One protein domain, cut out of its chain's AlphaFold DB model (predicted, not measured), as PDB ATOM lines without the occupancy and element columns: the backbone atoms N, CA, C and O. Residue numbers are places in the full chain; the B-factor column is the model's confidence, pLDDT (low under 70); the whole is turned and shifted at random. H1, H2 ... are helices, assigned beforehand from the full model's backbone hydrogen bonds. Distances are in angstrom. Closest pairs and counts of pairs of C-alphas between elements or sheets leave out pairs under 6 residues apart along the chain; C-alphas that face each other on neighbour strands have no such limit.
ATOM      1  N   VAL A  95     -19.664  11.265 -74.311       49.47
ATOM      2  CA  VAL A  95     -20.430  12.002 -75.308       49.47
ATOM      3  C   VAL A  95     -19.520  12.118 -76.527       49.47
ATOM      4  O   VAL A  95     -18.905  13.150 -76.782       49.47
ATOM      5  N   HIS A  96     -19.361  11.000 -77.239       56.38
ATOM      6  CA  HIS A  96     -18.739  10.988 -78.551       56.38
ATOM      7  C   HIS A  96     -19.560  11.877 -79.500       56.38
ATOM      8  O   HIS A  96     -20.777  12.019 -79.332       56.38
ATOM      9  N   PRO A  97     -18.908  12.507 -80.490       56.22
ATOM     10  CA  PRO A  97     -19.560  13.415 -81.423       56.22
ATOM     11  C   PRO A  97     -20.752  12.728 -82.105       56.22
ATOM     12  O   PRO A  97     -20.576  11.759 -82.833       56.22
ATOM     13  N   LYS A  98     -21.961  13.236 -81.812       61.47
ATOM     14  CA  LYS A  98     -23.277  12.936 -82.415       61.47
ATOM     15  C   LYS A  98     -23.324  11.655 -83.259       61.47
ATOM     16  O   LYS A  98     -23.448  11.700 -84.482       61.47
ATOM     17  N   THR A  99     -23.291  10.505 -82.601       79.00
ATOM     18  CA  THR A  99     -23.533   9.230 -83.269       79.00
ATOM     19  C   THR A  99     -25.035   9.065 -83.491       79.00
ATOM     20  O   THR A  99     -25.785   8.857 -82.540       79.00
ATOM     21  N   ILE A 100     -25.492   9.211 -84.736       92.50
ATOM     22  CA  ILE A 100     -26.887   8.959 -85.113       92.50
ATOM     23  C   ILE A 100     -27.019   7.489 -85.531       92.50
ATOM     24  O   ILE A 100     -26.395   7.048 -86.495       92.50
ATOM     25  N   CYS A 101     -27.868   6.728 -84.847       95.19
ATOM     26  CA  CYS A 101     -28.218   5.368 -85.236       95.19
ATOM     27  C   CYS A 101     -29.200   5.376 -86.419       95.19
ATOM     28  O   CYS A 101     -30.390   5.659 -86.255       95.19
ATOM     29  N   GLY A 102     -28.720   5.002 -87.609       94.94
ATOM     30  CA  GLY A 102     -29.551   4.900 -88.815       94.94
ATOM     31  C   GLY A 102     -30.721   3.918 -88.678       94.94
ATOM     32  O   GLY A 102     -31.826   4.232 -89.112       94.94
ATOM     33  N   HIS A 103     -30.512   2.777 -88.008       95.38
ATOM     34  CA  HIS A 103     -31.558   1.774 -87.778       95.38
ATOM     35  C   HIS A 103     -32.701   2.308 -86.901       95.38
ATOM     36  O   HIS A 103     -33.866   2.213 -87.272       95.38
ATOM     37  N   CYS A 104     -32.388   2.920 -85.757       96.00
ATOM     38  CA  CYS A 104     -33.411   3.502 -84.888       96.00
ATOM     39  C   CYS A 104     -34.131   4.676 -85.572       96.00
ATOM     40  O   CYS A 104     -35.346   4.816 -85.432       96.00
ATOM     41  N   LYS A 105     -33.404   5.495 -86.345       96.75
ATOM     42  CA  LYS A 105     -33.990   6.612 -87.094       96.75
ATOM     43  C   LYS A 105     -34.974   6.131 -88.167       96.75
ATOM     44  O   LYS A 105     -36.056   6.696 -88.273       96.75
ATOM     45  N   SER A 106     -34.643   5.078 -88.922       96.88
ATOM     46  CA  SER A 106     -35.532   4.543 -89.967       96.88
ATOM     47  C   SER A 106     -36.801   3.888 -89.415       96.88
ATOM     48  O   SER A 106     -37.824   3.872 -90.093       96.88
ATOM     49  N   HIS A 107     -36.768   3.405 -88.170       95.88
ATOM     50  CA  HIS A 107     -37.923   2.819 -87.482       95.88
ATOM     51  C   HIS A 107     -38.746   3.847 -86.688       95.88
ATOM     52  O   HIS A 107     -39.563   3.463 -85.855       95.88
ATOM     53  N   ASN A 108     -38.551   5.149 -86.933       96.88
ATOM     54  CA  ASN A 108     -39.261   6.239 -86.252       96.88
ATOM     55  C   ASN A 108     -39.150   6.187 -84.717       96.88
ATOM     56  O   ASN A 108     -40.070   6.588 -83.999       96.88
ATOM     57  N   MET A 109     -38.020   5.697 -84.196       96.44
ATOM     58  CA  MET A 109     -37.743   5.758 -82.762       96.44
ATOM     59  C   MET A 109     -37.599   7.224 -82.316       96.44
ATOM     60  O   MET A 109     -37.241   8.082 -83.127       96.44
ATOM     61  N   PRO A 110     -37.851   7.547 -81.035       96.50
ATOM     62  CA  PRO A 110     -37.723   8.919 -80.554       96.50
ATOM     63  C   PRO A 110     -36.291   9.447 -80.714       96.50
ATOM     64  O   PRO A 110     -35.322   8.691 -80.621       96.50
ATOM     65  N   GLU A 111     -36.158  10.761 -80.918       94.19
ATOM     66  CA  GLU A 111     -34.869  11.430 -81.157       94.19
ATOM     67  C   GLU A 111     -33.846  11.172 -80.062       94.19
ATOM     68  O   GLU A 111     -32.698  10.849 -80.365       94.19
ATOM     69  N   CYS A 112     -34.276  11.195 -78.800       92.38
ATOM     70  CA  CYS A 112     -33.419  10.854 -77.670       92.38
ATOM     71  C   CYS A 112     -32.803   9.453 -77.791       92.38
ATOM     72  O   CYS A 112     -31.699   9.229 -77.308       92.38
ATOM     73  N   LEU A 113     -33.478   8.513 -78.458       92.12
ATOM     74  CA  LEU A 113     -32.977   7.161 -78.630       92.12
ATOM     75  C   LEU A 113     -32.006   7.071 -79.803       92.12
ATOM     76  O   LEU A 113     -30.891   6.596 -79.610       92.12
ATOM     77  N   TYR A 114     -32.372   7.529 -81.005       95.50
ATOM     78  CA  TYR A 114     -31.478   7.375 -82.162       95.50
ATOM     79  C   TYR A 114     -30.258   8.304 -82.128       95.50
ATOM     80  O   TYR A 114     -29.318   8.063 -82.876       95.50
ATOM     81  N   THR A 115     -30.239   9.340 -81.284       94.38
ATOM     82  CA  THR A 115     -29.060  10.210 -81.077       94.38
ATOM     83  C   THR A 115     -28.165   9.770 -79.915       94.38
ATOM     84  O   THR A 115     -27.080  10.319 -79.744       94.38
ATOM     85  N   SER A 116     -28.592   8.777 -79.123       92.81
ATOM     86  CA  SER A 116     -27.848   8.301 -77.943       92.81
ATOM     87  C   SER A 116     -26.735   7.294 -78.247       92.81
ATOM     88  O   SER A 116     -25.936   6.999 -77.363       92.81
ATOM     89  N   HIS A 117     -26.697   6.717 -79.453       92.62
ATOM     90  CA  HIS A 117     -25.771   5.635 -79.795       92.62
ATOM     91  C   HIS A 117     -25.507   5.533 -81.303       92.62
ATOM     92  O   HIS A 117     -26.343   5.905 -82.126       92.62
ATOM     93  N   ALA A 118     -24.362   4.951 -81.666       93.50
ATOM     94  CA  ALA A 118     -24.042   4.547 -83.034       93.50
ATOM     95  C   ALA A 118     -24.687   3.198 -83.397       93.50
ATOM     96  O   ALA A 118     -25.050   2.403 -82.530       93.50
ATOM     97  N   MET A 119     -24.816   2.910 -84.697       93.50
ATOM     98  CA  MET A 119     -25.274   1.593 -85.156       93.50
ATOM     99  C   MET A 119     -24.209   0.507 -84.951       93.50
ATOM    100  O   MET A 119     -24.539  -0.568 -84.446       93.50
ATOM    101  N   TYR A 120     -22.958   0.826 -85.287       92.25
ATOM    102  CA  TYR A 120     -21.776  -0.018 -85.113       92.25
ATOM    103  C   TYR A 120     -20.772   0.666 -84.181       92.25
ATOM    104  O   TYR A 120     -20.766   1.896 -84.098       92.25
ATOM    105  N   ASP A 121     -19.960  -0.118 -83.479       90.56
ATOM    106  CA  ASP A 121     -18.801   0.388 -82.742       90.56
ATOM    107  C   ASP A 121     -17.567   0.537 -83.650       90.56
ATOM    108  O   ASP A 121     -17.618   0.275 -84.854       90.56
ATOM    109  N   GLU A 122     -16.449   0.981 -83.072       89.50
ATOM    110  CA  GLU A 122     -15.170   1.148 -83.776       89.50
ATOM    111  C   GLU A 122     -14.583  -0.167 -84.314       89.50
ATOM    112  O   GLU A 122     -13.771  -0.141 -85.235       89.50
ATOM    113  N   THR A 123     -15.028  -1.312 -83.789       91.12
ATOM    114  CA  THR A 123     -14.614  -2.647 -84.246       91.12
ATOM    115  C   THR A 123     -15.484  -3.173 -85.392       91.12
ATOM    116  O   THR A 123     -15.187  -4.216 -85.970       91.12
ATOM    117  N   GLY A 124     -16.557  -2.455 -85.746       89.06
ATOM    118  CA  GLY A 124     -17.547  -2.885 -86.734       89.06
ATOM    119  C   GLY A 124     -18.620  -3.820 -86.169       89.06
ATOM    120  O   GLY A 124     -19.504  -4.262 -86.908       89.06
ATOM    121  N   ALA A 125     -18.602  -4.099 -84.866       88.94
ATOM    122  CA  ALA A 125     -19.637  -4.882 -84.217       88.94
ATOM    123  C   ALA A 125     -20.915  -4.055 -84.033       88.94
ATOM    124  O   ALA A 125     -20.902  -2.832 -83.872       88.94
ATOM    125  N   ILE A 126     -22.068  -4.728 -84.064       91.31
ATOM    126  CA  ILE A 126     -23.363  -4.072 -83.861       91.31
ATOM    127  C   ILE A 126     -23.400  -3.520 -82.435       91.31
ATOM    128  O   ILE A 126     -23.343  -4.287 -81.476       91.31
ATOM    129  N   PHE A 127     -23.553  -2.204 -82.290       92.56
ATOM    130  CA  PHE A 127     -23.659  -1.527 -80.994       92.56
ATOM    131  C   PHE A 127     -25.117  -1.226 -80.616       92.56
ATOM    132  O   PHE A 127     -25.478  -1.274 -79.439       92.56
ATOM    133  N   CYS A 128     -25.987  -0.998 -81.608       93.62
ATOM    134  CA  CYS A 128     -27.389  -0.638 -81.395       93.62
ATOM    135  C   CYS A 128     -28.165  -1.689 -80.563       93.62
ATOM    136  O   CYS A 128     -28.297  -2.841 -80.990       93.62
ATOM    137  N   PRO A 129     -28.760  -1.313 -79.411       92.19
ATOM    138  CA  PRO A 129     -29.437  -2.253 -78.514       92.19
ATOM    139  C   PRO A 129     -30.754  -2.799 -79.079       92.19
ATOM    140  O   PRO A 129     -31.192  -3.874 -78.671       92.19
ATOM    141  N   VAL A 130     -31.392  -2.067 -79.998       93.38
ATOM    142  CA  VAL A 130     -32.602  -2.526 -80.697       93.38
ATOM    143  C   VAL A 130     -32.216  -3.586 -81.725       93.38
ATOM    144  O   VAL A 130     -32.741  -4.696 -81.686       93.38
ATOM    145  N   LEU A 131     -31.222  -3.284 -82.565       91.81
ATOM    146  CA  LEU A 131     -30.767  -4.184 -83.623       91.81
ATOM    147  C   LEU A 131     -30.185  -5.495 -83.073       91.81
ATOM    148  O   LEU A 131     -30.394  -6.538 -83.683       91.81
ATOM    149  N   LYS A 132     -29.527  -5.473 -81.903       90.88
ATOM    150  CA  LYS A 132     -29.039  -6.678 -81.193       90.88
ATOM    151  C   LYS A 132     -30.136  -7.679 -80.817       90.88
ATOM    152  O   LYS A 132     -29.846  -8.846 -80.588       90.88
ATOM    153  N   LYS A 133     -31.387  -7.226 -80.687       88.50
ATOM    154  CA  LYS A 133     -32.530  -8.084 -80.325       88.50
ATOM    155  C   LYS A 133     -33.261  -8.629 -81.553       88.50
ATOM    156  O   LYS A 133     -34.102  -9.520 -81.422       88.50
ATOM    157  N   CYS A 134     -32.967  -8.098 -82.738       86.88
ATOM    158  CA  CYS A 134     -33.563  -8.556 -83.981       86.88
ATOM    159  C   CYS A 134     -32.938  -9.886 -84.410       86.88
ATOM    160  O   CYS A 134     -31.721 -10.062 -84.398       86.88
ATOM    161  N   HIS A 135     -33.790 -10.818 -84.820       86.81
ATOM    162  CA  HIS A 135     -33.363 -12.075 -85.422       86.81
ATOM    163  C   HIS A 135     -33.460 -11.939 -86.935       86.81
ATOM    164  O   HIS A 135     -34.431 -11.384 -87.454       86.81
ATOM    165  N   CYS A 136     -32.465 -12.449 -87.656       84.31
ATOM    166  CA  CYS A 136     -32.563 -12.521 -89.107       84.31
ATOM    167  C   CYS A 136     -33.621 -13.563 -89.493       84.31
ATOM    168  O   CYS A 136     -33.480 -14.735 -89.152       84.31
ATOM    169  N   ALA A 137     -34.653 -13.160 -90.238       85.75
ATOM    170  CA  ALA A 137     -35.725 -14.063 -90.669       85.75
ATOM    171  C   ALA A 137     -35.237 -15.200 -91.589       85.75
ATOM    172  O   ALA A 137     -35.896 -16.228 -91.696       85.75
ATOM    173  N   THR A 138     -34.084 -15.030 -92.240       86.88
ATOM    174  CA  THR A 138     -33.535 -16.022 -93.172       86.88
ATOM    175  C   THR A 138     -32.631 -17.031 -92.474       86.88
ATOM    176  O   THR A 138     -32.758 -18.228 -92.700       86.88
ATOM    177  N   CYS A 139     -31.701 -16.568 -91.630       88.69
ATOM    178  CA  CYS A 139     -30.706 -17.448 -91.008       88.69
ATOM    179  C   CYS A 139     -30.982 -17.761 -89.532       88.69
ATOM    180  O   CYS A 139     -30.221 -18.519 -88.937       88.69
ATOM    181  N   MET A 140     -32.026 -17.173 -88.932       80.19
ATOM    182  CA  MET A 140     -32.430 -17.312 -87.521       80.19
ATOM    183  C   MET A 140     -31.336 -17.002 -86.491       80.19
ATOM    184  O   MET A 140     -31.550 -17.140 -85.287       80.19
ATOM    185  N   ARG A 141     -30.165 -16.531 -86.931       75.44
ATOM    186  CA  ARG A 141     -29.115 -16.070 -86.035       75.44
ATOM    187  C   ARG A 141     -29.559 -14.737 -85.444       75.44
ATOM    188  O   ARG A 141     -29.979 -13.826 -86.166       75.44
ATOM    189  N   VAL A 142     -29.449 -14.636 -84.123       73.12
ATOM    190  CA  VAL A 142     -29.360 -13.338 -83.453       73.12
ATOM    191  C   VAL A 142     -28.195 -12.603 -84.103       73.12
ATOM    192  O   VAL A 142     -27.188 -13.232 -84.439       73.12
ATOM    193  N   THR A 143     -28.330 -11.296 -84.289       65.50
ATOM    194  CA  THR A 143     -27.233 -10.367 -84.587       65.50
ATOM    195  C   THR A 143     -26.202 -10.423 -83.454       65.50
ATOM    196  O   THR A 143     -26.101  -9.540 -82.608       65.50
ATOM    197  N   ASN A 144     -25.470 -11.532 -83.384       54.12
ATOM    198  CA  ASN A 144     -24.429 -11.770 -82.413       54.12
ATOM    199  C   ASN A 144     -23.187 -11.022 -82.912       54.12
ATOM    200  O   ASN A 144     -22.699 -11.341 -83.998       54.12
ATOM    201  N   PRO A 145     -22.687 -10.026 -82.162       56.38
ATOM    202  CA  PRO A 145     -21.577  -9.181 -82.595       56.38
ATOM    203  C   PRO A 145     -20.236  -9.916 -82.754       56.38
ATOM    204  O   PRO A 145     -19.297  -9.314 -83.249       56.38
ATOM    205  N   ASN A 146     -20.132 -11.193 -82.371       51.16
ATOM    206  CA  ASN A 146     -18.861 -11.924 -82.321       51.16
ATOM    207  C   ASN A 146     -18.656 -12.964 -83.430       51.16
ATOM    208  O   ASN A 146     -17.841 -13.865 -83.265       51.16
ATOM    209  N   ILE A 147     -19.365 -12.883 -84.559       54.16
ATOM    210  CA  ILE A 147     -19.005 -13.724 -85.713       54.16
ATOM    211  C   ILE A 147     -17.899 -12.996 -86.478       54.16
ATOM    212  O   ILE A 147     -18.138 -12.403 -87.532       54.16
TER     213      ILE A 147
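This is residues 95 to 147 of the 189 residues of the protein "Hypothetical protein" of Rotaria socialis (UniProt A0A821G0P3). There is little regular structure here: two very short helices, H1 then H2, touch at one end of a flat piece made mostly of loops. From there the long stretch 115 to 147 winds away, swings out and back around residues 119 to 126, and folds back past residues 136 to 141, which stick out at the other end. The 53 printed residues have 9 in named helices and no named strand; the class is all helix. The whole is only just compact, close to loose, with a radius of gyration of the C-alphas of 11.6 A and spans of 33 by 25 by 11 A.

Find C-alpha 102 at (-29.551, 4.900, -88.815); from there H1 runs 6.1 A to residue 106. Next, H2 covers residues 111 to 114, 5.4 A, ending at C-alpha 114 at (-31.478, 7.375, -82.162).

Look at Cys 104 and Tyr 114: their C-alphas, the closest of H1 and H2, are 5.1 A apart, and the helices touch. A tight link of 4 residues joins them. In H1 every O i to N i+4 pair is within hydrogen-bond range; H2 is too short for such a pair.

The C-alphas farthest apart, of Val 95 and Thr 138, are 35.7 A apart. The printed part has no cut. Confidence is low, under 70, at residues 95 to 98 and 143 to 147.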